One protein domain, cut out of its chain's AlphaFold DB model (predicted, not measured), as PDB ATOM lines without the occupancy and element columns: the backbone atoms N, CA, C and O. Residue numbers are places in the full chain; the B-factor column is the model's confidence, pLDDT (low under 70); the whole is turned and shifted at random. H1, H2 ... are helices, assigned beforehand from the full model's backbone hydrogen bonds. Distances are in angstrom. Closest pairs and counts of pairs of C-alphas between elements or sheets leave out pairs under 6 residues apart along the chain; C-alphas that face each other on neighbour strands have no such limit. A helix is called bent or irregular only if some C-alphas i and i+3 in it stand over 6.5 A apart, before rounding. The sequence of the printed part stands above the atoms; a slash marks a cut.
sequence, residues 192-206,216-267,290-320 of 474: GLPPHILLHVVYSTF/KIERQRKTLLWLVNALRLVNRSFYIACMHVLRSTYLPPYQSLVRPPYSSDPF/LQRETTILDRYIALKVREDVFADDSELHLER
ATOM      1  N   GLY A 192      -8.283  27.521  -0.611       90.62
ATOM      2  CA  GLY A 192      -7.219  28.498  -0.379       90.62
ATOM      3  C   GLY A 192      -5.827  28.035  -0.817       90.62
ATOM      4  O   GLY A 192      -4.861  28.770  -0.621       90.62
ATOM      5  N   LEU A 193      -5.699  26.830  -1.383       94.38
ATOM      6  CA  LEU A 193      -4.417  26.345  -1.889       94.38
ATOM      7  C   LEU A 193      -3.964  27.150  -3.120       94.38
ATOM      8  O   LEU A 193      -4.790  27.475  -3.981       94.38
ATOM      9  N   PRO A 194      -2.655  27.434  -3.259       94.19
ATOM     10  CA  PRO A 194      -2.118  28.063  -4.459       94.19
ATOM     11  C   PRO A 194      -2.423  27.252  -5.737       94.19
ATOM     12  O   PRO A 194      -2.339  26.019  -5.707       94.19
ATOM     13  N   PRO A 195      -2.685  27.904  -6.890       92.88
ATOM     14  CA  PRO A 195      -3.048  27.212  -8.132       92.88
ATOM     15  C   PRO A 195      -2.039  26.153  -8.604       92.88
ATOM     16  O   PRO A 195      -2.442  25.116  -9.119       92.88
ATOM     17  N   HIS A 196      -0.736  26.377  -8.401       95.12
ATOM     18  CA  HIS A 196       0.307  25.430  -8.810       95.12
ATOM     19  C   HIS A 196       0.271  24.120  -8.004       95.12
ATOM     20  O   HIS A 196       0.519  23.055  -8.564       95.12
ATOM     21  N   ILE A 197      -0.098  24.174  -6.717       96.62
ATOM     22  CA  ILE A 197      -0.271  22.974  -5.885       96.62
ATOM     23  C   ILE A 197      -1.497  22.189  -6.349       96.62
ATOM     24  O   ILE A 197      -1.435  20.971  -6.474       96.62
ATOM     25  N   LEU A 198      -2.597  22.880  -6.662       96.25
ATOM     26  CA  LEU A 198      -3.799  22.234  -7.198       96.25
ATOM     27  C   LEU A 198      -3.524  21.553  -8.539       96.25
ATOM     28  O   LEU A 198      -3.953  20.421  -8.743       96.25
ATOM     29  N   LEU A 199      -2.769  22.204  -9.427       96.38
ATOM     30  CA  LEU A 199      -2.323  21.589 -10.677       96.38
ATOM     31  C   LEU A 199      -1.462  20.351 -10.418       96.38
ATOM     32  O   LEU A 199      -1.702  19.325 -11.042       96.38
ATOM     33  N   HIS A 200      -0.517  20.403  -9.475       97.25
ATOM     34  CA  HIS A 200       0.289  19.235  -9.106       97.25
ATOM     35  C   HIS A 200      -0.575  18.064  -8.609       97.25
ATOM     36  O   HIS A 200      -0.357  16.922  -9.015       97.25
ATOM     37  N   VAL A 201      -1.589  18.338  -7.779       96.62
ATOM     38  CA  VAL A 201      -2.558  17.321  -7.329       96.62
ATOM     39  C   VAL A 201      -3.293  16.707  -8.522       96.62
ATOM     40  O   VAL A 201      -3.371  15.487  -8.606       96.62
ATOM     41  N   VAL A 202      -3.773  17.524  -9.465       97.19
ATOM     42  CA  VAL A 202      -4.439  17.035 -10.687       97.19
ATOM     43  C   VAL A 202      -3.478  16.212 -11.553       97.19
ATOM     44  O   VAL A 202      -3.852  15.148 -12.023       97.19
ATOM     45  N   TYR A 203      -2.222  16.626 -11.736       97.25
ATOM     46  CA  TYR A 203      -1.239  15.836 -12.492       97.25
ATOM     47  C   TYR A 203      -0.891  14.505 -11.814       97.25
ATOM     48  O   TYR A 203      -0.625  13.516 -12.494       97.25
ATOM     49  N   SER A 204      -0.959  14.455 -10.484       96.44
ATOM     50  CA  SER A 204      -0.719  13.232  -9.712       96.44
ATOM     51  C   SER A 204      -1.831  12.187  -9.874       96.44
ATOM     52  O   SER A 204      -1.619  11.037  -9.504       96.44
ATOM     53  N   THR A 205      -3.002  12.544 -10.426       95.81
ATOM     54  CA  THR A 205      -4.071  11.568 -10.711       95.81
ATOM     55  C   THR A 205      -3.872  10.828 -12.031       95.81
ATOM     56  O   THR A 205      -4.556   9.839 -12.278       95.81
ATOM     57  N   PHE A 206      -2.970  11.297 -12.895       95.44
ATOM     58  CA  PHE A 206      -2.649  10.621 -14.150       95.44
ATOM     59  C   PHE A 206      -1.709   9.430 -13.909       95.44
ATOM     60  O   PHE A 206      -0.908   9.470 -12.974       95.44
ATOM     61  N   LYS A 216      -2.584   2.317 -20.894       90.69
ATOM     62  CA  LYS A 216      -2.139   3.618 -20.336       90.69
ATOM     63  C   LYS A 216      -2.960   4.807 -20.855       90.69
ATOM     64  O   LYS A 216      -3.361   5.685 -20.090       90.69
ATOM     65  N   ILE A 217      -3.207   4.807 -22.166       93.12
ATOM     66  CA  ILE A 217      -3.985   5.838 -22.864       93.12
ATOM     67  C   ILE A 217      -5.454   5.772 -22.431       93.12
ATOM     68  O   ILE A 217      -6.042   6.806 -22.121       93.12
ATOM     69  N   GLU A 218      -6.012   4.567 -22.317       94.56
ATOM     70  CA  GLU A 218      -7.387   4.338 -21.860       94.56
ATOM     71  C   GLU A 218      -7.582   4.865 -20.432       94.56
ATOM     72  O   GLU A 218      -8.506   5.630 -20.144       94.56
ATOM     73  N   ARG A 219      -6.647   4.559 -19.524       93.62
ATOM     74  CA  ARG A 219      -6.672   5.068 -18.145       93.62
ATOM     75  C   ARG A 219      -6.540   6.586 -18.091       93.62
ATOM     76  O   ARG A 219      -7.212   7.239 -17.286       93.62
ATOM     77  N   GLN A 220      -5.702   7.168 -18.947       95.62
ATOM     78  CA  GLN A 220      -5.600   8.618 -19.088       95.62
ATOM     79  C   GLN A 220      -6.933   9.228 -19.552       95.62
ATOM     80  O   GLN A 220      -7.383  10.201 -18.948       95.62
ATOM     81  N   ARG A 221      -7.599   8.654 -20.560       96.62
ATOM     82  CA  ARG A 221      -8.911   9.115 -21.055       96.62
ATOM     83  C   ARG A 221     -10.004   8.984 -19.995       96.62
ATOM     84  O   ARG A 221     -10.734   9.947 -19.758       96.62
ATOM     85  N   LYS A 222     -10.037   7.877 -19.248       96.81
ATOM     86  CA  LYS A 222     -10.931   7.692 -18.087       96.81
ATOM     87  C   LYS A 222     -10.675   8.732 -16.991       96.81
ATOM     88  O   LYS A 222     -11.620   9.298 -16.443       96.81
ATOM     89  N   THR A 223      -9.409   9.065 -16.731       97.25
ATOM     90  CA  THR A 223      -9.038  10.145 -15.799       97.25
ATOM     91  C   THR A 223      -9.551  11.499 -16.293       97.25
ATOM     92  O   THR A 223     -10.159  12.238 -15.521       97.25
ATOM     93  N   LEU A 224      -9.384  11.822 -17.582       97.88
ATOM     94  CA  LEU A 224      -9.908  13.057 -18.179       97.88
ATOM     95  C   LEU A 224     -11.441  13.131 -18.077       97.88
ATOM     96  O   LEU A 224     -11.976  14.183 -17.718       97.88
ATOM     97  N   LEU A 225     -12.151  12.023 -18.307       97.81
ATOM     98  CA  LEU A 225     -13.607  11.944 -18.141       97.81
ATOM     99  C   LEU A 225     -14.027  12.189 -16.691       97.81
ATOM    100  O   LEU A 225     -14.974  12.937 -16.434       97.81
ATOM    101  N   TRP A 226     -13.289  11.630 -15.733       97.69
ATOM    102  CA  TRP A 226     -13.502  11.893 -14.313       97.69
ATOM    103  C   TRP A 226     -13.262  13.367 -13.942       97.69
ATOM    104  O   TRP A 226     -14.053  13.942 -13.189       97.69
ATOM    105  N   LEU A 227     -12.250  14.030 -14.517       97.94
ATOM    106  CA  LEU A 227     -12.047  15.474 -14.324       97.94
ATOM    107  C   LEU A 227     -13.252  16.288 -14.815       97.94
ATOM    108  O   LEU A 227     -13.682  17.225 -14.132       97.94
ATOM    109  N   VAL A 228     -13.813  15.924 -15.974       97.56
ATOM    110  CA  VAL A 228     -14.999  16.571 -16.563       97.56
ATOM    111  C   VAL A 228     -16.258  16.310 -15.728       97.56
ATOM    112  O   VAL A 228     -17.052  17.223 -15.528       97.56
ATOM    113  N   ASN A 229     -16.477  15.108 -15.209       97.06
ATOM    114  CA  ASN A 229     -17.762  14.778 -14.579       97.06
ATOM    115  C   ASN A 229     -17.780  14.940 -13.057       97.06
ATOM    116  O   ASN A 229     -18.850  15.156 -12.496       97.06
ATOM    117  N   ALA A 230     -16.625  14.876 -12.394       97.00
ATOM    118  CA  ALA A 230     -16.540  14.879 -10.938       97.00
ATOM    119  C   ALA A 230     -15.645  16.003 -10.402       97.00
ATOM    120  O   ALA A 230     -16.150  16.944  -9.786       97.00
ATOM    121  N   LEU A 231     -14.326  15.948 -10.636       96.69
ATOM    122  CA  LEU A 231     -13.383  16.798  -9.891       96.69
ATOM    123  C   LEU A 231     -13.627  18.299 -10.109       96.69
ATOM    124  O   LEU A 231     -13.557  19.082  -9.158       96.69
ATOM    125  N   ARG A 232     -13.994  18.712 -11.331       95.75
ATOM    126  CA  ARG A 232     -14.287  20.125 -11.628       95.75
ATOM    127  C   ARG A 232     -15.486  20.692 -10.854       95.75
ATOM    128  O   ARG A 232     -15.616  21.910 -10.787       95.75
ATOM    129  N   LEU A 233     -16.369  19.848 -10.310       95.62
ATOM    130  CA  LEU A 233     -17.577  20.266  -9.585       95.62
ATOM    131  C   LEU A 233     -17.334  20.463  -8.079       95.62
ATOM    132  O   LEU A 233     -18.186  21.028  -7.401       95.62
ATOM    133  N   VAL A 234     -16.178  20.036  -7.554       95.94
ATOM    134  CA  VAL A 234     -15.878  20.063  -6.111       95.94
ATOM    135  C   VAL A 234     -15.765  21.489  -5.573       95.94
ATOM    136  O   VAL A 234     -16.363  21.826  -4.554       95.94
ATOM    137  N   ASN A 235     -14.970  22.337  -6.225       95.50
ATOM    138  CA  ASN A 235     -14.871  23.757  -5.899       95.50
ATOM    139  C   ASN A 235     -14.352  24.561  -7.102       95.50
ATOM    140  O   ASN A 235     -13.819  24.009  -8.067       95.50
ATOM    141  N   ARG A 236     -14.470  25.894  -7.030       93.56
ATOM    142  CA  ARG A 236     -14.009  26.794  -8.098       93.56
ATOM    143  C   ARG A 236     -12.511  26.651  -8.389       93.56
ATOM    144  O   ARG A 236     -12.122  26.747  -9.546       93.56
ATOM    145  N   SER A 237     -11.675  26.429  -7.378       94.25
ATOM    146  CA  SER A 237     -10.225  26.311  -7.559       94.25
ATOM    147  C   SER A 237      -9.852  25.058  -8.370       94.25
ATOM    148  O   SER A 237      -9.056  25.143  -9.306       94.25
ATOM    149  N   PHE A 238     -10.502  23.921  -8.100       95.69
ATOM    150  CA  PHE A 238     -10.386  22.693  -8.886       95.69
ATOM    151  C   PHE A 238     -11.009  22.830 -10.267       95.69
ATOM    152  O   PHE A 238     -10.421  22.324 -11.213       95.69
ATOM    153  N   TYR A 239     -12.127  23.548 -10.423       95.00
ATOM    154  CA  TYR A 239     -12.659  23.861 -11.751       95.00
ATOM    155  C   TYR A 239     -11.582  24.515 -12.626       95.00
ATOM    156  O   TYR A 239     -11.335  24.054 -13.735       95.00
ATOM    157  N   ILE A 240     -10.875  25.529 -12.115       93.44
ATOM    158  CA  ILE A 240      -9.809  26.214 -12.865       93.44
ATOM    159  C   ILE A 240      -8.673  25.249 -13.208       93.44
ATOM    160  O   ILE A 240      -8.259  25.193 -14.363       93.44
ATOM    161  N   ALA A 241      -8.180  24.491 -12.225       95.56
ATOM    162  CA  ALA A 241      -7.069  23.561 -12.422       95.56
ATOM    163  C   ALA A 241      -7.426  22.435 -13.412       95.56
ATOM    164  O   ALA A 241      -6.663  22.158 -14.333       95.56
ATOM    165  N   CYS A 242      -8.614  21.837 -13.280       97.25
ATOM    166  CA  CYS A 242      -9.109  20.802 -14.191       97.25
ATOM    167  C   CYS A 242      -9.292  21.358 -15.602       97.25
ATOM    168  O   CYS A 242      -8.802  20.769 -16.561       97.25
ATOM    169  N   MET A 243      -9.962  22.507 -15.736       95.31
ATOM    170  CA  MET A 243     -10.180  23.130 -17.040       95.31
ATOM    171  C   MET A 243      -8.867  23.565 -17.688       95.31
ATOM    172  O   MET A 243      -8.771  23.501 -18.906       95.31
ATOM    173  N   HIS A 244      -7.848  23.956 -16.918       94.94
ATOM    174  CA  HIS A 244      -6.514  24.231 -17.450       94.94
ATOM    175  C   HIS A 244      -5.918  22.990 -18.124       94.94
ATOM    176  O   HIS A 244      -5.539  23.059 -19.292       94.94
ATOM    177  N   VAL A 245      -5.893  21.850 -17.423       96.69
ATOM    178  CA  VAL A 245      -5.391  20.584 -17.982       96.69
ATOM    179  C   VAL A 245      -6.216  20.185 -19.205       96.69
ATOM    180  O   VAL A 245      -5.661  20.063 -20.294       96.69
ATOM    181  N   LEU A 246      -7.541  20.107 -19.067       97.56
ATOM    182  CA  LEU A 246      -8.453  19.718 -20.147       97.56
ATOM    183  C   LEU A 246      -8.307  20.605 -21.390       97.56
ATOM    184  O   LEU A 246      -8.168  20.097 -22.500       97.56
ATOM    185  N   ARG A 247      -8.296  21.931 -21.223       95.56
ATOM    186  CA  ARG A 247      -8.122  22.862 -22.342       95.56
ATOM    187  C   ARG A 247      -6.744  22.713 -22.971       95.56
ATOM    188  O   ARG A 247      -6.672  22.672 -24.187       95.56
ATOM    189  N   SER A 248      -5.670  22.575 -22.192       95.62
ATOM    190  CA  SER A 248      -4.323  22.387 -22.754       95.62
ATOM    191  C   SER A 248      -4.195  21.101 -23.579       95.62
ATOM    192  O   SER A 248      -3.550  21.110 -24.623       95.62
ATOM    193  N   THR A 249      -4.862  20.022 -23.158       96.75
ATOM    194  CA  THR A 249      -4.864  18.733 -23.861       96.75
ATOM    195  C   THR A 249      -5.676  18.782 -25.156       96.75
ATOM    196  O   THR A 249      -5.232  18.275 -26.180       96.75
ATOM    197  N   TYR A 250      -6.853  19.410 -25.128       96.94
ATOM    198  CA  TYR A 250      -7.804  19.386 -26.245       96.94
ATOM    199  C   TYR A 250      -7.779  20.636 -27.132       96.94
ATOM    200  O   TYR A 250      -8.476  20.675 -28.145       96.94
ATOM    201  N   LEU A 251      -6.977  21.652 -26.807       94.44
ATOM    202  CA  LEU A 251      -6.861  22.850 -27.637       94.44
ATOM    203  C   LEU A 251      -6.277  22.556 -29.030       94.44
ATOM    204  O   LEU A 251      -6.888  23.011 -29.996       94.44
ATOM    205  N   PRO A 252      -5.178  21.787 -29.193       95.69
ATOM    206  CA  PRO A 252      -4.668  21.466 -30.527       95.69
ATOM    207  C   PRO A 252      -5.686  20.755 -31.446       95.69
ATOM    208  O   PRO A 252      -5.893  21.241 -32.559       95.69
ATOM    209  N   PRO A 253      -6.386  19.672 -31.025       95.56
ATOM    210  CA  PRO A 253      -7.400  19.042 -31.875       95.56
ATOM    211  C   PRO A 253      -8.662  19.899 -32.049       95.56
ATOM    212  O   PRO A 253      -9.341  19.791 -33.063       95.56
ATOM    213  N   TYR A 254      -8.978  20.795 -31.111       94.88
ATOM    214  CA  TYR A 254     -10.034  21.782 -31.327       94.88
ATOM    215  C   TYR A 254      -9.662  22.749 -32.460       94.88
ATOM    216  O   TYR A 254     -10.458  22.967 -33.372       94.88
ATOM    217  N   GLN A 255      -8.445  23.300 -32.431       92.69
ATOM    218  CA  GLN A 255      -7.958  24.277 -33.411       92.69
ATOM    219  C   GLN A 255      -7.909  23.731 -34.842       92.69
ATOM    220  O   GLN A 255      -8.116  24.506 -35.772       92.69
ATOM    221  N   SER A 256      -7.686  22.427 -35.036       93.19
ATOM    222  CA  SER A 256      -7.721  21.814 -36.372       93.19
ATOM    223  C   SER A 256      -9.134  21.707 -36.957       93.19
ATOM    224  O   SER A 256      -9.287  21.672 -38.177       93.19
ATOM    225  N   LEU A 257     -10.165  21.676 -36.108       92.94
ATOM    226  CA  LEU A 257     -11.574  21.599 -36.510       92.94
ATOM    227  C   LEU A 257     -12.221  22.977 -36.663       92.94
ATOM    228  O   LEU A 257     -13.199  23.137 -37.399       92.94
ATOM    229  N   VAL A 258     -11.681  23.984 -35.975       91.56
ATOM    230  CA  VAL A 258     -12.128  25.367 -36.105       91.56
ATOM    231  C   VAL A 258     -11.891  25.854 -37.530       91.56
ATOM    232  O   VAL A 258     -10.764  25.893 -38.017       91.56
ATOM    233  N   ARG A 259     -12.961  26.288 -38.197       85.62
ATOM    234  CA  ARG A 259     -12.891  26.819 -39.561       85.62
ATOM    235  C   ARG A 259     -12.648  28.333 -39.523       85.62
ATOM    236  O   ARG A 259     -13.525  29.067 -39.058       85.62
ATOM    237  N   PRO A 260     -11.525  28.855 -40.048       80.62
ATOM    238  CA  PRO A 260     -11.422  30.280 -40.357       80.62
ATOM    239  C   PRO A 260     -12.550  30.666 -41.334       80.62
ATOM    240  O   PRO A 260     -12.811  29.898 -42.262       80.62
ATOM    241  N   PRO A 261     -13.255  31.805 -41.168       81.06
ATOM    242  CA  PRO A 261     -12.977  32.969 -40.314       81.06
ATOM    243  C   PRO A 261     -13.701  32.969 -38.948       81.06
ATOM    244  O   PRO A 261     -13.783  34.007 -38.291       81.06
ATOM    245  N   TYR A 262     -14.267  31.843 -38.511       77.56
ATOM    246  CA  TYR A 262     -15.236  31.803 -37.409       77.56
ATOM    247  C   TYR A 262     -14.631  31.752 -35.994       77.56
ATOM    248  O   TYR A 262     -15.367  31.522 -35.039       77.56
ATOM    249  N   SER A 263     -13.329  32.013 -35.832       78.94
ATOM    250  CA  SER A 263     -12.655  31.990 -34.525       78.94
ATOM    251  C   SER A 263     -12.281  33.378 -34.015       78.94
ATOM    252  O   SER A 263     -11.815  34.239 -34.766       78.94
ATOM    253  N   SER A 264     -12.465  33.595 -32.717       64.12
ATOM    254  CA  SER A 264     -11.996  34.760 -31.963       64.12
ATOM    255  C   SER A 264     -10.666  34.543 -31.254       64.12
ATOM    256  O   SER A 264     -10.203  35.513 -30.645       64.12
ATOM    257  N   ASP A 265     -10.073  33.350 -31.367       75.06
ATOM    258  CA  ASP A 265      -9.077  32.802 -30.442       75.06
ATOM    259  C   ASP A 265      -9.670  32.628 -29.022       75.06
ATOM    260  O   ASP A 265      -9.964  33.630 -28.356       75.06
ATOM    261  N   PRO A 266      -9.859  31.383 -28.527       70.88
ATOM    262  CA  PRO A 266     -10.441  31.122 -27.207       70.88
ATOM    263  C   PRO A 266      -9.550  31.564 -26.032       70.88
ATOM    264  O   PRO A 266     -10.024  31.544 -24.891       70.88
ATOM    265  N   PHE A 267      -8.287  31.942 -26.290       70.94
ATOM    266  CA  PHE A 267      -7.347  32.473 -25.300       70.94
ATOM    267  C   PHE A 267      -6.640  33.718 -25.851       70.94
ATOM    268  O   PHE A 267      -5.577  33.604 -26.454       70.94
ATOM    269  N   LEU A 290     -14.712  36.564 -20.900       66.56
ATOM    270  CA  LEU A 290     -15.826  37.284 -21.509       66.56
ATOM    271  C   LEU A 290     -16.126  36.741 -22.910       66.56
ATOM    272  O   LEU A 290     -17.210  36.977 -23.439       66.56
ATOM    273  N   GLN A 291     -15.151  36.040 -23.493       82.06
ATOM    274  CA  GLN A 291     -15.245  35.302 -24.732       82.06
ATOM    275  C   GLN A 291     -16.164  34.099 -24.615       82.06
ATOM    276  O   GLN A 291     -15.921  33.147 -23.871       82.06
ATOM    277  N   ARG A 292     -17.199  34.113 -25.441       88.94
ATOM    278  CA  ARG A 292     -18.163  33.021 -25.485       88.94
ATOM    279  C   ARG A 292     -17.622  31.806 -26.225       88.94
ATOM    280  O   ARG A 292     -18.074  30.700 -25.950       88.94
ATOM    281  N   GLU A 293     -16.608  31.971 -27.076       88.19
ATOM    282  CA  GLU A 293     -15.929  30.849 -27.740       88.19
ATOM    283  C   GLU A 293     -15.288  29.872 -26.741       88.19
ATOM    284  O   GLU A 293     -15.308  28.666 -26.973       88.19
ATOM    285  N   THR A 294     -14.828  30.335 -25.571       90.69
ATOM    286  CA  THR A 294     -14.315  29.428 -24.532       90.69
ATOM    287  C   THR A 294     -15.379  28.412 -24.089       90.69
ATOM    288  O   THR A 294     -15.062  27.256 -23.833       90.69
ATOM    289  N   THR A 295     -16.662  28.794 -24.069       92.38
ATOM    290  CA  THR A 295     -17.754  27.856 -23.743       92.38
ATOM    291  C   THR A 295     -17.967  26.800 -24.828       92.38
ATOM    292  O   THR A 295     -18.408  25.691 -24.530       92.38
ATOM    293  N   ILE A 296     -17.630  27.120 -26.080       94.81
ATOM    294  CA  ILE A 296     -17.671  26.179 -27.202       94.81
ATOM    295  C   ILE A 296     -16.538  25.164 -27.068       94.81
ATOM    296  O   ILE A 296     -16.793  23.971 -27.201       94.81
ATOM    297  N   LEU A 297     -15.326  25.615 -26.728       95.12
ATOM    298  CA  LEU A 297     -14.212  24.725 -26.394       95.12
ATOM    299  C   LEU A 297     -14.572  23.800 -25.221       95.12
ATOM    300  O   LEU A 297     -14.348  22.598 -25.293       95.12
ATOM    301  N   ASP A 298     -15.195  24.322 -24.165       95.56
ATOM    302  CA  ASP A 298     -15.588  23.507 -23.009       95.56
ATOM    303  C   ASP A 298     -16.642  22.441 -23.366       95.56
ATOM    304  O   ASP A 298     -16.591  21.318 -22.856       95.56
ATOM    305  N   ARG A 299     -17.582  22.764 -24.265       96.06
ATOM    306  CA  ARG A 299     -18.547  21.794 -24.817       96.06
ATOM    307  C   ARG A 299     -17.862  20.758 -25.702       96.06
ATOM    308  O   ARG A 299     -18.166  19.577 -25.572       96.06
ATOM    309  N   TYR A 300     -16.931  21.189 -26.553       96.94
ATOM    310  CA  TYR A 300     -16.115  20.296 -27.371       96.94
ATOM    311  C   TYR A 300     -15.366  19.288 -26.500       96.94
ATOM    312  O   TYR A 300     -15.469  18.094 -26.748       96.94
ATOM    313  N   ILE A 301     -14.694  19.750 -25.440       97.38
ATOM    314  CA  ILE A 301     -13.982  18.898 -24.477       97.38
ATOM    315  C   ILE A 301     -14.929  17.862 -23.877       97.38
ATOM    316  O   ILE A 301     -14.608  16.680 -23.862       97.38
ATOM    317  N   ALA A 302     -16.101  18.283 -23.394       96.81
ATOM    318  CA  ALA A 302     -17.048  17.363 -22.769       96.81
ATOM    319  C   ALA A 302     -17.532  16.269 -23.736       96.81
ATOM    320  O   ALA A 302     -17.646  15.112 -23.337       96.81
ATOM    321  N   LEU A 303     -17.792  16.625 -24.998       96.38
ATOM    322  CA  LEU A 303     -18.181  15.667 -26.034       96.38
ATOM    323  C   LEU A 303     -17.014  14.755 -26.422       96.38
ATOM    324  O   LEU A 303     -17.177  13.540 -26.444       96.38
ATOM    325  N   LYS A 304     -15.833  15.325 -26.674       97.00
ATOM    326  CA  LYS A 304     -14.669  14.586 -27.165       97.00
ATOM    327  C   LYS A 304     -14.109  13.622 -26.125       97.00
ATOM    328  O   LYS A 304     -13.838  12.483 -26.462       97.00
ATOM    329  N   VAL A 305     -14.015  14.032 -24.861       97.25
ATOM    330  CA  VAL A 305     -13.568  13.147 -23.771       97.25
ATOM    331  C   VAL A 305     -14.508  11.950 -23.605       97.25
ATOM    332  O   VAL A 305     -14.052  10.838 -23.364       97.25
ATOM    333  N   ARG A 306     -15.824  12.168 -23.733       96.56
ATOM    334  CA  ARG A 306     -16.810  11.081 -23.679       96.56
ATOM    335  C   ARG A 306     -16.652  10.131 -24.863       96.56
ATOM    336  O   ARG A 306     -16.676   8.925 -24.660       96.56
ATOM    337  N   GLU A 307     -16.487  10.683 -26.061       96.50
ATOM    338  CA  GLU A 307     -16.279   9.911 -27.286       96.50
ATOM    339  C   GLU A 307     -15.000   9.070 -27.216       96.50
ATOM    340  O   GLU A 307     -15.031   7.887 -27.528       96.50
ATOM    341  N   ASP A 308     -13.902   9.655 -26.730       95.88
ATOM    342  CA  ASP A 308     -12.617   8.971 -26.584       95.88
ATOM    343  C   ASP A 308     -12.715   7.771 -25.625       95.88
ATOM    344  O   ASP A 308     -12.147   6.723 -25.907       95.88
ATOM    345  N   VAL A 309     -13.449   7.898 -24.510       96.69
ATOM    346  CA  VAL A 309     -13.659   6.778 -23.573       96.69
ATOM    347  C   VAL A 309     -14.587   5.713 -24.160       96.69
ATOM    348  O   VAL A 309     -14.364   4.529 -23.942       96.69
ATOM    349  N   PHE A 310     -15.614   6.099 -24.916       95.50
ATOM    350  CA  PHE A 310     -16.502   5.129 -25.564       95.50
ATOM    351  C   PHE A 310     -15.812   4.342 -26.677       95.50
ATOM    352  O   PHE A 310     -16.087   3.153 -26.821       95.50
ATOM    353  N   ALA A 311     -14.895   4.976 -27.408       94.94
ATOM    354  CA  ALA A 311     -14.044   4.287 -28.371       94.94
ATOM    355  C   ALA A 311     -13.123   3.252 -27.698       94.94
ATOM    356  O   ALA A 311     -12.846   2.216 -28.293       94.94
ATOM    357  N   ASP A 312     -12.681   3.506 -26.461       95.06
ATOM    358  CA  ASP A 312     -11.873   2.556 -25.684       95.06
ATOM    359  C   ASP A 312     -12.705   1.399 -25.114       95.06
ATOM    360  O   ASP A 312     -12.258   0.256 -25.103       95.06
ATOM    361  N   ASP A 313     -13.915   1.683 -24.620       94.56
ATOM    362  CA  ASP A 313     -14.761   0.681 -23.962       94.56
ATOM    363  C   ASP A 313     -15.494  -0.240 -24.966       94.56
ATOM    364  O   ASP A 313     -15.987  -1.300 -24.577       94.56
ATOM    365  N   SER A 314     -15.599   0.144 -26.245       94.94
ATOM    366  CA  SER A 314     -16.309  -0.632 -27.268       94.94
ATOM    367  C   SER A 314     -15.660  -0.522 -28.648       94.94
ATOM    368  O   SER A 314     -15.737   0.513 -29.304       94.94
ATOM    369  N   GLU A 315     -15.145  -1.642 -29.159       91.25
ATOM    370  CA  GLU A 315     -14.635  -1.748 -30.539       91.25
ATOM    371  C   GLU A 315     -15.727  -1.528 -31.605       91.25
ATOM    372  O   GLU A 315     -15.432  -1.217 -32.757       91.25
ATOM    373  N   LEU A 316     -17.003  -1.680 -31.228       94.81
ATOM    374  CA  LEU A 316     -18.160  -1.443 -32.100       94.81
ATOM    375  C   LEU A 316     -18.623   0.019 -32.094       94.81
ATOM    376  O   LEU A 316     -19.620   0.354 -32.739       94.81
ATOM    377  N   HIS A 317     -17.957   0.891 -31.335       92.81
ATOM    378  CA  HIS A 317     -18.308   2.302 -31.273       92.81
ATOM    379  C   HIS A 317     -17.961   2.998 -32.594       92.81
ATOM    380  O   HIS A 317     -16.798   3.168 -32.948       92.81
ATOM    381  N   LEU A 318     -18.992   3.405 -33.338       91.25
ATOM    382  CA  LEU A 318     -18.840   4.195 -34.556       91.25
ATOM    383  C   LEU A 318     -18.808   5.678 -34.192       91.25
ATOM    384  O   LEU A 318     -19.784   6.204 -33.645       91.25
ATOM    385  N   GLU A 319     -17.701   6.344 -34.524       88.19
ATOM    386  CA  GLU A 319     -17.535   7.769 -34.258       88.19
ATOM    387  C   GLU A 319     -18.658   8.580 -34.912       88.19
ATOM    388  O   GLU A 319     -18.879   8.536 -36.126       88.19
ATOM    389  N   ARG A 320     -19.392   9.344 -34.101       89.62
ATOM    390  CA  ARG A 320     -20.475  10.199 -34.604       89.62
ATOM    391  C   ARG A 320     -19.938  11.583 -34.930       89.62
ATOM    392  O   ARG A 320     -20.121  12.529 -34.166       89.62
TER     393      ARG A 320
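This is residues 192 to 206, 216 to 267 and 290 to 320 of the 474 residues of an uncharacterized protein of Agaricus bisporus var. burnettii (strain JB137-S8 / ATCC MYA-4627 / FGSC 10392) (UniProt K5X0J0). A long kinked helix, H3, is the crossbar of a flat domain; H4 crosses it near the kink, and H1 packs on the first half of H3, far from H4. H2 sits in the corner between H3 and H4, packed mainly on H4. The 98 printed residues hold four named helices, H1 to H4 along the chain, and no named strand: the class is all helix. The whole is compact, with a radius of gyration of the C-alphas of 14.4 A and spans of 42 by 36 by 19 A.

H1, residues 195 to 203, begins at C-alpha 195 (-3.048, 27.212, -8.132). H2, residues 216 to 229, is 20.0 A long. H3, residues 236 to 257, is 29.0 A long and irregular: C-alphas 249 and 252 are 7.2 A apart, and it has a kink of 52 degrees near residue 250. H4, residues 293 to 313, is 30.4 A long and ends at C-alpha 313 (-14.761, 0.681, -23.962).

H3 is the hub, touching the three other helices. H1 touches residues 237 to 245 of H3 at a steep tilt of 65 degrees, the same way; the closest C-alphas, of Leu 199 and Ala 241, are 5.4 A apart. H2 only just touches H3, with 3 pairs of C-alphas within 8 A, the closest being those of Leu 227 and Cys 242, 6.1 A apart. H2 touches H4 at a steep tilt of 46 degrees, opposite ways; the closest C-alphas, of Leu 225 and Val 305, are 5.8 A apart. H3 and H4 touch about perpendicular, at 82 degrees; the closest C-alphas, of Tyr 250 and Ile 301, are 6.4 A apart. H1 is apart from H2 and H4. Every O i to N i+4 pair is within hydrogen-bond range in H1, H2 and H4, and 15 of 18 in H3.

The farthest C-alphas, of Gly 192 and Leu 316, are 45.0 A apart. Residues 207 to 215 and 268 to 289 are not printed; the C-alpha gaps are 9.4 A and 10.5 A. The link from H2 to H3 is short. Residues 264 and 290 have pLDDT under 70.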